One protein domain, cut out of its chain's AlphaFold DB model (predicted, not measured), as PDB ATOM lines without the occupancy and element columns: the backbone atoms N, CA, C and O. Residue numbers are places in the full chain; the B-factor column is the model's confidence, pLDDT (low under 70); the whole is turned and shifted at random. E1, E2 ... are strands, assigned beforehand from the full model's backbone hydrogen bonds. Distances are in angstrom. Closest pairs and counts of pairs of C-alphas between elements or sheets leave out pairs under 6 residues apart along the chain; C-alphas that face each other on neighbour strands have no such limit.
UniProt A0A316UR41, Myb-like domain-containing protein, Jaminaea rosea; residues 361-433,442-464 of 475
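This is residues 361 to 433 and 442 to 464 of the 475 residues of the protein "Myb-like domain-containing protein" of Jaminaea rosea (UniProt A0A316UR41). Two sheets stand partly face to face as a loose sandwich, a twisted one of five strands and a flatter one of four, shifted along the strands. The links from E2 to E3 and from E6 to E7 cross between them, and the ends at the cut lie at one end of the long axis. The printed part has 96 residues, with nine named strands, E1 to E9 in chain order, and no named helix: the class is all strand. The larger sheet runs E1 E2 E9 E8 E7 and is mixed; the smaller runs E4 E3 E5 E6 and is antiparallel. The whole is compact, with a radius of gyration of the C-alphas of 13.3 A, and spans 40 by 27 by 21 A.

Start in the larger sheet with E8, residues 444 to 451, 22.1 A long, and find C-alpha 444 at (31.240, 10.507, -21.971). Beside it look for E7, residues 420 to 427, 22.0 A, and E9, residues 457 to 463, 19.4 A, which ends with C-alpha 463 at (33.998, 6.091, -17.751). E2, residues 367 to 371, spans 13.2 A, and E1, residues 361 to 364, spans 9.7 A; C-alpha 361 is at (42.898, -4.827, -23.163). In the other sheet read E3, residues 377 to 383, 19.0 A; E4, residues 386 to 390, 13.1 A; E5, residues 400 to 404, 13.8 A; and E6, residues 410 to 413, 10.1 A.

In the larger sheet, look first at the hairpin E8 and E9, antiparallel at 162 degrees, with N 448 and O 460 2.9 A apart, within hydrogen-bond range. On the other side of E8, E7 is antiparallel, with N 424 and O 447 at 2.8 A. E2 is parallel to E9, at 10 degrees, with N 370 and O 459 at 2.8 A. E1 and E2 form a hairpin, with N 362 and O 369 at 2.8 A. In the smaller sheet, E3 and E4 are a hairpin, with N 380 and O 388 at 2.9 A. E3 and E5 are antiparallel, with N 402 and O 379 at 2.8 A, and the hairpin E5 and E6 has N 403 and O 411 at 2.8 A. Between the sheets, E3 and E9 are apart; E6 and E8 are only just apart, their closest C-alphas 8.0 A from each other.

Look for the two C-alphas farthest apart at Gln 396 and Arg 442, 41.2 A. Residues 434 to 441 are not printed, and C-alphas 433 and 442 stand 12.9 A apart across the cut. Of the links printed whole, E4 to E5 and E6 to E7 are short and the others tight. The mean pLDDT of the printed part is 87.1; residues 430 to 433 are under 70.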
ATOM      1  N   ILE A 361      41.575  -5.256 -22.716       91.69
ATOM      2  CA  ILE A 361      42.898  -4.827 -23.163       91.69
ATOM      3  C   ILE A 361      42.959  -5.111 -24.657       91.69
ATOM      4  O   ILE A 361      42.938  -6.265 -25.081       91.69
ATOM      5  N   HIS A 362      43.025  -4.049 -25.448       92.12
ATOM      6  CA  HIS A 362      43.135  -4.103 -26.895       92.12
ATOM      7  C   HIS A 362      44.562  -3.745 -27.301       92.12
ATOM      8  O   HIS A 362      45.084  -2.697 -26.917       92.12
ATOM      9  N   TYR A 363      45.194  -4.615 -28.081       90.81
ATOM     10  CA  TYR A 363      46.495  -4.343 -28.678       90.81
ATOM     11  C   TYR A 363      46.289  -3.599 -29.999       90.81
ATOM     12  O   TYR A 363      45.572  -4.073 -30.878       90.81
ATOM     13  N   GLU A 364      46.904  -2.428 -30.122       91.56
ATOM     14  CA  GLU A 364      46.917  -1.613 -31.334       91.56
ATOM     15  C   GLU A 364      48.310  -1.704 -31.985       91.56
ATOM     16  O   GLU A 364      49.297  -1.931 -31.284       91.56
ATOM     17  N   PRO A 365      48.447  -1.478 -33.306       91.25
ATOM     18  CA  PRO A 365      49.753  -1.514 -33.972       91.25
ATOM     19  C   PRO A 365      50.798  -0.573 -33.352       91.25
ATOM     20  O   PRO A 365      51.992  -0.845 -33.416       91.25
ATOM     21  N   SER A 366      50.348   0.530 -32.753       89.69
ATOM     22  CA  SER A 366      51.195   1.531 -32.108       89.69
ATOM     23  C   SER A 366      51.116   1.509 -30.582       89.69
ATOM     24  O   SER A 366      51.635   2.429 -29.953       89.69
ATOM     25  N   GLY A 367      50.458   0.528 -29.950       91.00
ATOM     26  CA  GLY A 367      50.193   0.655 -28.522       91.00
ATOM     27  C   GLY A 367      49.266  -0.359 -27.865       91.00
ATOM     28  O   GLY A 367      48.954  -1.421 -28.395       91.00
ATOM     29  N   VAL A 368      48.815  -0.005 -26.665       92.56
ATOM     30  CA  VAL A 368      47.854  -0.777 -25.872       92.56
ATOM     31  C   VAL A 368      46.745   0.152 -25.394       92.56
ATOM     32  O   VAL A 368      47.012   1.200 -24.800       92.56
ATOM     33  N   ARG A 369      45.495  -0.247 -25.619       94.06
ATOM     34  CA  ARG A 369      44.295   0.445 -25.153       94.06
ATOM     35  C   ARG A 369      43.605  -0.377 -24.075       94.06
ATOM     36  O   ARG A 369      43.172  -1.498 -24.310       94.06
ATOM     37  N   ILE A 370      43.502   0.199 -22.889       94.00
ATOM     38  CA  ILE A 370      42.947  -0.424 -21.691       94.00
ATOM     39  C   ILE A 370      41.628   0.274 -21.396       94.00
ATOM     40  O   ILE A 370      41.608   1.470 -21.086       94.00
ATOM     41  N   GLN A 371      40.523  -0.449 -21.523       93.50
ATOM     42  CA  GLN A 371      39.197   0.077 -21.227       93.50
ATOM     43  C   GLN A 371      38.754  -0.409 -19.853       93.50
ATOM     44  O   GLN A 371      39.044  -1.537 -19.456       93.50
ATOM     45  N   HIS A 372      38.109   0.492 -19.109       90.12
ATOM     46  CA  HIS A 372      37.551   0.224 -17.780       90.12
ATOM     47  C   HIS A 372      38.554  -0.436 -16.816       90.12
ATOM     48  O   HIS A 372      38.255  -1.469 -16.204       90.12
ATOM     49  N   PRO A 373      39.766   0.134 -16.653       90.50
ATOM     50  CA  PRO A 373      40.708  -0.384 -15.672       90.50
ATOM     51  C   PRO A 373      40.093  -0.286 -14.263       90.50
ATOM     52  O   PRO A 373      39.542   0.762 -13.906       90.50
ATOM     53  N   PRO A 374      40.175  -1.345 -13.437       89.56
ATOM     54  CA  PRO A 374      39.667  -1.309 -12.077       89.56
ATOM     55  C   PRO A 374      40.567  -0.422 -11.211       89.56
ATOM     56  O   PRO A 374      41.710  -0.115 -11.553       89.56
ATOM     57  N   TRP A 375      40.087  -0.046 -10.031       86.25
ATOM     58  CA  TRP A 375      40.929   0.653  -9.064       86.25
ATOM     59  C   TRP A 375      42.090  -0.222  -8.582       86.25
ATOM     60  O   TRP A 375      41.933  -1.425  -8.362       86.25
ATOM     61  N   GLY A 376      43.256   0.400  -8.397       87.50
ATOM     62  CA  GLY A 376      44.498  -0.299  -8.061       87.50
ATOM     63  C   GLY A 376      45.095  -1.063  -9.242       87.50
ATOM     64  O   GLY A 376      45.933  -1.938  -9.044       87.50
ATOM     65  N   PHE A 377      44.653  -0.786 -10.470       91.19
ATOM     66  CA  PHE A 377      45.258  -1.359 -11.663       91.19
ATOM     67  C   PHE A 377      46.637  -0.743 -11.902       91.19
ATOM     68  O   PHE A 377      46.777   0.477 -11.999       91.19
ATOM     69  N   HIS A 378      47.648  -1.600 -12.014       91.06
ATOM     70  CA  HIS A 378      49.019  -1.228 -12.327       91.06
ATOM     71  C   HIS A 378      49.417  -1.794 -13.684       91.06
ATOM     72  O   HIS A 378      49.406  -3.006 -13.905       91.06
ATOM     73  N   PHE A 379      49.845  -0.898 -14.561       92.25
ATOM     74  CA  PHE A 379      50.464  -1.212 -15.835       92.25
ATOM     75  C   PHE A 379      51.939  -0.837 -15.750       92.25
ATOM     76  O   PHE A 379      52.270   0.324 -15.537       92.25
ATOM     77  N   SER A 380      52.840  -1.806 -15.844       91.75
ATOM     78  CA  SER A 380      54.285  -1.580 -15.728       91.75
ATOM     79  C   SER A 380      54.992  -2.099 -16.965       91.75
ATOM     80  O   SER A 380      54.789  -3.247 -17.347       91.75
ATOM     81  N   VAL A 381      55.853  -1.284 -17.565       87.31
ATOM     82  CA  VAL A 381      56.685  -1.677 -18.705       87.31
ATOM     83  C   VAL A 381      58.129  -1.758 -18.235       87.31
ATOM     84  O   VAL A 381      58.661  -0.799 -17.678       87.31
ATOM     85  N   TYR A 382      58.758  -2.915 -18.425       87.19
ATOM     86  CA  TYR A 382      60.162  -3.153 -18.066       87.19
ATOM     87  C   TYR A 382      61.077  -3.057 -19.278       87.19
ATOM     88  O   TYR A 382      62.204  -2.586 -19.171       87.19
ATOM     89  N   SER A 383      60.585  -3.503 -20.430       83.44
ATOM     90  CA  SER A 383      61.276  -3.449 -21.712       83.44
ATOM     91  C   SER A 383      60.237  -3.370 -22.838       83.44
ATOM     92  O   SER A 383      59.059  -3.632 -22.583       83.44
ATOM     93  N   PRO A 384      60.643  -3.084 -24.089       73.81
ATOM     94  CA  PRO A 384      59.736  -3.103 -25.243       73.81
ATOM     95  C   PRO A 384      58.977  -4.427 -25.423       73.81
ATOM     96  O   PRO A 384      57.921  -4.461 -26.042       73.81
ATOM     97  N   THR A 385      59.510  -5.522 -24.876       78.50
ATOM     98  CA  THR A 385      58.943  -6.871 -24.975       78.50
ATOM     99  C   THR A 385      58.317  -7.368 -23.676       78.50
ATOM    100  O   THR A 385      57.721  -8.443 -23.666       78.50
ATOM    101  N   HIS A 386      58.447  -6.625 -22.573       84.12
ATOM    102  CA  HIS A 386      58.013  -7.080 -21.259       84.12
ATOM    103  C   HIS A 386      57.144  -6.037 -20.563       84.12
ATOM    104  O   HIS A 386      57.618  -5.030 -20.025       84.12
ATOM    105  N   VAL A 387      55.852  -6.347 -20.538       86.50
ATOM    106  CA  VAL A 387      54.809  -5.593 -19.852       86.50
ATOM    107  C   VAL A 387      54.223  -6.478 -18.758       86.50
ATOM    108  O   VAL A 387      53.965  -7.659 -18.976       86.50
ATOM    109  N   ASN A 388      54.001  -5.907 -17.581       89.44
ATOM    110  CA  ASN A 388      53.318  -6.558 -16.474       89.44
ATOM    111  C   ASN A 388      52.054  -5.778 -16.128       89.44
ATOM    112  O   ASN A 388      52.090  -4.562 -15.915       89.44
ATOM    113  N   ILE A 389      50.952  -6.508 -16.033       88.94
ATOM    114  CA  ILE A 389      49.647  -5.992 -15.653       88.94
ATOM    115  C   ILE A 389      49.264  -6.672 -14.348       88.94
ATOM    116  O   ILE A 389      49.134  -7.891 -14.282       88.94
ATOM    117  N   SER A 390      49.109  -5.890 -13.286       88.62
ATOM    118  CA  SER A 390      48.868  -6.437 -11.952       88.62
ATOM    119  C   SER A 390      48.025  -5.497 -11.097       88.62
ATOM    120  O   SER A 390      47.891  -4.313 -11.386       88.62
ATOM    121  N   ARG A 391      47.427  -6.026 -10.024       83.88
ATOM    122  CA  ARG A 391      46.732  -5.222  -8.999       83.88
ATOM    123  C   ARG A 391      47.625  -4.835  -7.818       83.88
ATOM    124  O   ARG A 391      47.189  -4.142  -6.907       83.88
ATOM    125  N   ALA A 392      48.850  -5.345  -7.795       81.50
ATOM    126  CA  ALA A 392      49.809  -5.094  -6.736       81.50
ATOM    127  C   ALA A 392      51.023  -4.398  -7.334       81.50
ATOM    128  O   ALA A 392      51.468  -4.756  -8.422       81.50
ATOM    129  N   LYS A 393      51.597  -3.440  -6.604       77.19
ATOM    130  CA  LYS A 393      52.877  -2.851  -6.995       77.19
ATOM    131  C   LYS A 393      53.914  -3.962  -7.106       77.19
ATOM    132  O   LYS A 393      54.179  -4.670  -6.134       77.19
ATOM    133  N   SER A 394      54.490  -4.108  -8.294       79.25
ATOM    134  CA  SER A 394      55.651  -4.965  -8.475       79.25
ATOM    135  C   SER A 394      56.804  -4.441  -7.622       79.25
ATOM    136  O   SER A 394      57.002  -3.232  -7.502       79.25
ATOM    137  N   GLN A 395      57.570  -5.354  -7.028       83.94
ATOM    138  CA  GLN A 395      58.816  -4.999  -6.345       83.94
ATOM    139  C   GLN A 395      59.937  -4.656  -7.333       83.94
ATOM    140  O   GLN A 395      60.922  -4.033  -6.944       83.94
ATOM    141  N   GLN A 396      59.803  -5.056  -8.600       86.25
ATOM    142  CA  GLN A 396      60.774  -4.726  -9.634       86.25
ATOM    143  C   GLN A 396      60.585  -3.281 -10.098       86.25
ATOM    144  O   GLN A 396      59.463  -2.825 -10.324       86.25
ATOM    145  N   GLN A 397      61.696  -2.567 -10.272       88.00
ATOM    146  CA  GLN A 397      61.690  -1.212 -10.805       88.00
ATOM    147  C   GLN A 397      61.332  -1.256 -12.296       88.00
ATOM    148  O   GLN A 397      62.131  -1.688 -13.123       88.00
ATOM    149  N   ALA A 398      60.113  -0.837 -12.626       88.12
ATOM    150  CA  ALA A 398      59.675  -0.690 -14.006       88.12
ATOM    151  C   ALA A 398      60.403   0.480 -14.686       88.12
ATOM    152  O   ALA A 398      60.695   1.490 -14.031       88.12
ATOM    153  N   ALA A 399      60.644   0.356 -15.994       85.75
ATOM    154  CA  ALA A 399      61.165   1.448 -16.812       85.75
ATOM    155  C   ALA A 399      60.191   2.629 -16.774       85.75
ATOM    156  O   ALA A 399      60.603   3.747 -16.498       85.75
ATOM    157  N   PHE A 400      58.894   2.344 -16.923       91.25
ATOM    158  CA  PHE A 400      57.819   3.241 -16.519       91.25
ATOM    159  C   PHE A 400      56.610   2.450 -16.025       91.25
ATOM    160  O   PHE A 400      56.409   1.289 -16.390       91.25
ATOM    161  N   ALA A 401      55.805   3.067 -15.168       92.31
ATOM    162  CA  ALA A 401      54.597   2.454 -14.635       92.31
ATOM    163  C   ALA A 401      53.449   3.455 -14.582       92.31
ATOM    164  O   ALA A 401      53.657   4.650 -14.401       92.31
ATOM    165  N   ILE A 402      52.232   2.952 -14.724       92.44
ATOM    166  CA  ILE A 402      50.997   3.718 -14.679       92.44
ATOM    167  C   ILE A 402      50.069   3.039 -13.671       92.44
ATOM    168  O   ILE A 402      49.847   1.830 -13.731       92.44
ATOM    169  N   GLU A 403      49.569   3.807 -12.710       93.44
ATOM    170  CA  GLU A 403      48.701   3.365 -11.620       93.44
ATOM    171  C   GLU A 403      47.348   4.072 -11.719       93.44
ATOM    172  O   GLU A 403      47.277   5.301 -11.732       93.44
ATOM    173  N   VAL A 404      46.266   3.294 -11.751       90.12
ATOM    174  CA  VAL A 404      44.897   3.809 -11.642       90.12
ATOM    175  C   VAL A 404      44.507   3.819 -10.170       90.12
ATOM    176  O   VAL A 404      44.286   2.777  -9.548       90.12
ATOM    177  N   THR A 405      44.437   5.010  -9.595       89.19
ATOM    178  CA  THR A 405      44.097   5.215  -8.183       89.19
ATOM    179  C   THR A 405      42.598   5.030  -7.922       89.19
ATOM    180  O   THR A 405      41.784   4.966  -8.845       89.19
ATOM    181  N   GLY A 406      42.212   4.950  -6.644       79.62
ATOM    182  CA  GLY A 406      40.821   4.726  -6.220       79.62
ATOM    183  C   GLY A 406      39.822   5.818  -6.619       79.62
ATOM    184  O   GLY A 406      38.622   5.583  -6.561       79.62
ATOM    185  N   GLU A 407      40.296   6.987  -7.055       80.94
ATOM    186  CA  GLU A 407      39.449   8.080  -7.558       80.94
ATOM    187  C   GLU A 407      39.316   8.059  -9.092       80.94
ATOM    188  O   GLU A 407      38.753   8.973  -9.686       80.94
ATOM    189  N   GLY A 408      39.861   7.031  -9.754       78.38
ATOM    190  CA  GLY A 408      39.980   6.987 -11.214       78.38
ATOM    191  C   GLY A 408      41.086   7.893 -11.762       78.38
ATOM    192  O   GLY A 408      41.263   7.967 -12.975       78.38
ATOM    193  N   SER A 409      41.855   8.568 -10.900       86.38
ATOM    194  CA  SER A 409      43.017   9.349 -11.328       86.38
ATOM    195  C   SER A 409      44.150   8.426 -11.758       86.38
ATOM    196  O   SER A 409      44.414   7.408 -11.112       86.38
ATOM    197  N   ILE A 410      44.840   8.810 -12.824       90.06
ATOM    198  CA  ILE A 410      45.947   8.051 -13.394       90.06
ATOM    199  C   ILE A 410      47.258   8.705 -12.959       90.06
ATOM    200  O   ILE A 410      47.506   9.873 -13.252       90.06
ATOM    201  N   LEU A 411      48.097   7.952 -12.252       92.88
ATOM    202  CA  LEU A 411      49.443   8.357 -11.861       92.88
ATOM    203  C   LEU A 411      50.456   7.675 -12.770       92.88
ATOM    204  O   LEU A 411      50.412   6.461 -12.943       92.88
ATOM    205  N   ALA A 412      51.387   8.443 -13.325       92.94
ATOM    206  CA  ALA A 412      52.486   7.910 -14.114       92.94
ATOM    207  C   ALA A 412      53.812   8.061 -13.357       92.94
ATOM    208  O   ALA A 412      54.103   9.104 -12.773       92.94
ATOM    209  N   HIS A 413      54.621   7.009 -13.378       92.81
ATOM    210  CA  HIS A 413      55.909   6.902 -12.708       92.81
ATOM    211  C   HIS A 413      57.002   6.621 -13.737       92.81
ATOM    212  O   HIS A 413      56.825   5.772 -14.609       92.81
ATOM    213  N   ASN A 414      58.144   7.299 -13.591       92.00
ATOM    214  CA  ASN A 414      59.335   7.123 -14.429       92.00
ATOM    215  C   ASN A 414      59.057   7.264 -15.939       92.00
ATOM    216  O   ASN A 414      59.605   6.513 -16.736       92.00
ATOM    217  N   LEU A 415      58.197   8.204 -16.350       91.88
ATOM    218  CA  LEU A 415      57.951   8.416 -17.778       91.88
ATOM    219  C   LEU A 415      59.264   8.756 -18.509       91.88
ATOM    220  O   LEU A 415      60.003   9.627 -18.033       91.88
ATOM    221  N   PRO A 416      59.556   8.105 -19.649       90.06
ATOM    222  CA  PRO A 416      60.712   8.441 -20.463       90.06
ATOM    223  C   PRO A 416      60.730   9.922 -20.857       90.06
ATOM    224  O   PRO A 416      59.694  10.556 -21.079       90.06
ATOM    225  N   VAL A 417      61.932  10.486 -20.988       92.06
ATOM    226  CA  VAL A 417      62.086  11.846 -21.514       92.06
ATOM    227  C   VAL A 417      61.536  11.883 -22.940       92.06
ATOM    228  O   VAL A 417      61.873  11.039 -23.766       92.06
ATOM    229  N   GLY A 418      60.672  12.860 -23.220       91.31
ATOM    230  CA  GLY A 418      59.983  12.982 -24.506       91.31
ATOM    231  C   GLY A 418      58.596  12.336 -24.550       91.31
ATOM    232  O   GLY A 418      57.900  12.515 -25.551       91.31
ATOM    233  N   THR A 419      58.152  11.657 -23.484       92.38
ATOM    234  CA  THR A 419      56.771  11.170 -23.400       92.38
ATOM    235  C   THR A 419      55.775  12.329 -23.411       92.38
ATOM    236  O   THR A 419      55.911  13.296 -22.659       92.38
ATOM    237  N   ARG A 420      54.739  12.212 -24.243       94.50
ATOM    238  CA  ARG A 420      53.621  13.158 -24.311       94.50
ATOM    239  C   ARG A 420      52.392  12.543 -23.665       94.50
ATOM    240  O   ARG A 420      52.004  11.433 -24.014       94.50
ATOM    241  N   SER A 421      51.764  13.271 -22.751       93.50
ATOM    242  CA  SER A 421      50.471  12.895 -22.183       93.50
ATOM    243  C   SER A 421      49.364  13.712 -22.833       93.50
ATOM    244  O   SER A 421      49.474  14.937 -22.890       93.50
ATOM    245  N   THR A 422      48.288  13.071 -23.282       93.69
ATOM    246  CA  THR A 422      47.083  13.782 -23.723       93.69
ATOM    247  C   THR A 422      45.854  13.255 -22.999       93.69
ATOM    248  O   THR A 422      45.785  12.080 -22.639       93.69
ATOM    249  N   LEU A 423      44.889  14.139 -22.768       91.62
ATOM    250  CA  LEU A 423      43.606  13.816 -22.163       91.62
ATOM    251  C   LEU A 423      42.521  14.244 -23.145       91.62
ATOM    252  O   LEU A 423      42.424  15.418 -23.493       91.62
ATOM    253  N   THR A 424      41.731  13.283 -23.610       91.44
ATOM    254  CA  THR A 424      40.667  13.501 -24.590       91.44
ATOM    255  C   THR A 424      39.352  13.002 -24.016       91.44
ATOM    256  O   THR A 424      39.275  11.899 -23.483       91.44
ATOM    257  N   ILE A 425      38.301  13.812 -24.120       89.00
ATOM    258  CA  ILE A 425      36.944  13.367 -23.809       89.00
ATOM    259  C   ILE A 425      36.406  12.686 -25.064       89.00
ATOM    260  O   ILE A 425      36.243  13.335 -26.097       89.00
ATOM    261  N   VAL A 426      36.163  11.383 -24.982       89.25
ATOM    262  CA  VAL A 426      35.651  10.569 -26.089       89.25
ATOM    263  C   VAL A 426      34.170  10.283 -25.848       89.25
ATOM    264  O   VAL A 426      33.797   9.913 -24.727       89.25
ATOM    265  N   PRO A 427      33.299  10.448 -26.855       84.56
ATOM    266  CA  PRO A 427      31.951   9.907 -26.769       84.56
ATOM    267  C   PRO A 427      32.041   8.383 -26.637       84.56
ATOM    268  O   PRO A 427      32.818   7.739 -27.342       84.56
ATOM    269  N   ILE A 428      31.272   7.804 -25.715       80.12
ATOM    270  CA  ILE A 428      31.145   6.348 -25.642       80.12
ATOM    271  C   ILE A 428      30.197   5.949 -26.768       80.12
ATOM    272  O   ILE A 428      28.978   6.021 -26.616       80.12
ATOM    273  N   GLU A 429      30.758   5.564 -27.907       71.81
ATOM    274  CA  GLU A 429      30.033   4.770 -28.891       71.81
ATOM    275  C   GLU A 429      29.871   3.381 -28.266       71.81
ATOM    276  O   GLU A 429      30.822   2.607 -28.161       71.81
ATOM    277  N   LEU A 430      28.692   3.121 -27.692       58.81
ATOM    278  CA  LEU A 430      28.322   1.785 -27.236       58.81
ATOM    279  C   LEU A 430      28.106   0.914 -28.476       58.81
ATOM    280  O   LEU A 430      26.975   0.706 -28.906       58.81
ATOM    281  N   ASP A 431      29.196   0.422 -29.056       51.47
ATOM    282  CA  ASP A 431      29.133  -0.610 -30.084       51.47
ATOM    283  C   ASP A 431      28.493  -1.866 -29.472       51.47
ATOM    284  O   ASP A 431      29.106  -2.587 -28.684       51.47
ATOM    285  N   GLY A 432      27.224  -2.110 -29.804       53.25
ATOM    286  CA  GLY A 432      26.565  -3.401 -29.598       53.25
ATOM    287  C   GLY A 432      25.627  -3.548 -28.395       53.25
ATOM    288  O   GLY A 432      25.090  -4.638 -28.213       53.25
ATOM    289  N   LEU A 433      25.362  -2.502 -27.604       50.00
ATOM    290  CA  LEU A 433      24.267  -2.535 -26.622       50.00
ATOM    291  C   LEU A 433      23.053  -1.815 -27.211       50.00
ATOM    292  O   LEU A 433      23.036  -0.592 -27.320       50.00
ATOM    293  N   ARG A 442      23.916  10.297 -23.344       70.81
ATOM    294  CA  ARG A 442      25.185  10.067 -24.059       70.81
ATOM    295  C   ARG A 442      26.316  10.018 -23.031       70.81
ATOM    296  O   ARG A 442      26.725  11.054 -22.508       70.81
ATOM    297  N   GLY A 443      26.790   8.815 -22.716       77.12
ATOM    298  CA  GLY A 443      27.928   8.621 -21.831       77.12
ATOM    299  C   GLY A 443      29.169   9.280 -22.430       77.12
ATOM    300  O   GLY A 443      29.461   9.119 -23.614       77.12
ATOM    301  N   THR A 444      29.898  10.036 -21.615       84.50
ATOM    302  CA  THR A 444      31.240  10.507 -21.971       84.50
ATOM    303  C   THR A 444      32.266   9.621 -21.275       84.50
ATOM    304  O   THR A 444      32.025   9.108 -20.182       84.50
ATOM    305  N   ALA A 445      33.398   9.389 -21.927       89.19
ATOM    306  CA  ALA A 445      34.562   8.763 -21.324       89.19
ATOM    307  C   ALA A 445      35.741   9.726 -21.394       89.19
ATOM    308  O   ALA A 445      35.832  10.565 -22.290       89.19
ATOM    309  N   VAL A 446      36.659   9.592 -20.447       89.75
ATOM    310  CA  VAL A 446      37.943  10.284 -20.473       89.75
ATOM    311  C   VAL A 446      38.993   9.271 -20.901       89.75
ATOM    312  O   VAL A 446      39.251   8.291 -20.198       89.75
ATOM    313  N   GLU A 447      39.583   9.514 -22.067       94.06
ATOM    314  CA  GLU A 447      40.749   8.802 -22.565       94.06
ATOM    315  C   GLU A 447      42.012   9.567 -22.187       94.06
ATOM    316  O   GLU A 447      42.222  10.706 -22.602       94.06
ATOM    317  N   THR A 448      42.870   8.929 -21.400       94.50
ATOM    318  CA  THR A 448      44.211   9.434 -21.103       94.50
ATOM    319  C   THR A 448      45.211   8.616 -21.895       94.50
ATOM    320  O   THR A 448      45.241   7.394 -21.759       94.50
ATOM    321  N   SER A 449      46.028   9.267 -22.718       94.44
ATOM    322  CA  SER A 449      47.064   8.599 -23.499       94.44
ATOM    323  C   SER A 449      48.460   9.070 -23.111       94.44
ATOM    324  O   SER A 449      48.681  10.251 -22.844       94.44
ATOM    325  N   PHE A 450      49.398   8.129 -23.094       94.00
ATOM    326  CA  PHE A 450      50.822   8.354 -22.890       94.00
ATOM    327  C   PHE A 450      51.553   7.855 -24.129       94.00
ATOM    328  O   PHE A 450      51.546   6.659 -24.402       94.00
ATOM    329  N   ILE A 451      52.145   8.772 -24.884       93.75
ATOM    330  CA  ILE A 451      52.856   8.491 -26.131       93.75
ATOM    331  C   ILE A 451      54.349   8.572 -25.832       93.75
ATOM    332  O   ILE A 451      54.855   9.648 -25.505       93.75
ATOM    333  N   GLY A 452      55.036   7.436 -25.896       91.31
ATOM    334  CA  GLY A 452      56.481   7.325 -25.734       91.31
ATOM    335  C   GLY A 452      57.264   8.040 -26.841       91.31
ATOM    336  O   GLY A 452      56.702   8.395 -27.880       91.31
ATOM    337  N   PRO A 453      58.574   8.264 -26.640       89.25
ATOM    338  CA  PRO A 453      59.440   8.881 -27.649       89.25
ATOM    339  C   PRO A 453      59.574   8.038 -28.931       89.25
ATOM    340  O   PRO A 453      59.884   8.575 -29.990       89.25
ATOM    341  N   ASP A 454      59.317   6.737 -28.837       89.88
ATOM    342  CA  ASP A 454      59.266   5.761 -29.929       89.88
ATOM    343  C   ASP A 454      57.898   5.703 -30.638       89.88
ATOM    344  O   ASP A 454      57.725   4.953 -31.595       89.88
ATOM    345  N   GLY A 455      56.920   6.491 -30.179       91.06
ATOM    346  CA  GLY A 455      55.545   6.471 -30.676       91.06
ATOM    347  C   GLY A 455      54.660   5.398 -30.038       91.06
ATOM    348  O   GLY A 455      53.461   5.363 -30.334       91.06
ATOM    349  N   PHE A 456      55.194   4.564 -29.136       90.38
ATOM    350  CA  PHE A 456      54.391   3.574 -28.425       90.38
ATOM    351  C   PHE A 456      53.374   4.270 -27.516       90.38
ATOM    352  O   PHE A 456      53.729   5.111 -26.692       90.38
ATOM    353  N   THR A 457      52.096   3.932 -27.662       92.12
ATOM    354  CA  THR A 457      50.996   4.642 -27.011       92.12
ATOM    355  C   THR A 457      50.278   3.748 -26.008       92.12
ATOM    356  O   THR A 457      49.777   2.684 -26.353       92.12
ATOM    357  N   VAL A 458      50.149   4.197 -24.762       93.31
ATOM    358  CA  VAL A 458      49.292   3.546 -23.761       93.31
ATOM    359  C   VAL A 458      48.060   4.410 -23.537       93.31
ATOM    360  O   VAL A 458      48.192   5.551 -23.099       93.31
ATOM    361  N   ARG A 459      46.869   3.883 -23.835       94.88
ATOM    362  CA  ARG A 459      45.582   4.586 -23.701       94.88
ATOM    363  C   ARG A 459      44.758   3.964 -22.582       94.88
ATOM    364  O   ARG A 459      44.549   2.757 -22.574       94.88
ATOM    365  N   PHE A 460      44.236   4.786 -21.683       93.12
ATOM    366  CA  PHE A 460      43.298   4.386 -20.638       93.12
ATOM    367  C   PHE A 460      41.960   5.054 -20.895       93.12
ATOM    368  O   PHE A 460      41.881   6.280 -20.860       93.12
ATOM    369  N   VAL A 461      40.915   4.263 -21.121       93.06
ATOM    370  CA  VAL A 461      39.548   4.762 -21.290       93.06
ATOM    371  C   VAL A 461      38.791   4.531 -19.988       93.06
ATOM    372  O   VAL A 461      38.443   3.402 -19.643       93.06
ATOM    373  N   SER A 462      38.549   5.613 -19.255       89.50
ATOM    374  CA  SER A 462      37.779   5.598 -18.011       89.50
ATOM    375  C   SER A 462      36.390   6.184 -18.249       89.50
ATOM    376  O   SER A 462      36.246   7.241 -18.867       89.50
ATOM    377  N   ARG A 463      35.341   5.503 -17.775       86.25
ATOM    378  CA  ARG A 463      33.998   6.091 -17.751       86.25
ATOM    379  C   ARG A 463      33.990   7.165 -16.673       86.25
ATOM    380  O   ARG A 463      34.278   6.866 -15.514       86.25
ATOM    381  N   THR A 464      33.638   8.397 -17.024       78.25
ATOM    382  CA  THR A 464      33.258   9.361 -15.997       78.25
ATOM    383  C   THR A 464      31.968   8.838 -15.395       78.25
ATOM    384  O   THR A 464      30.973   8.646 -16.094       78.25
TER     385      THR A 464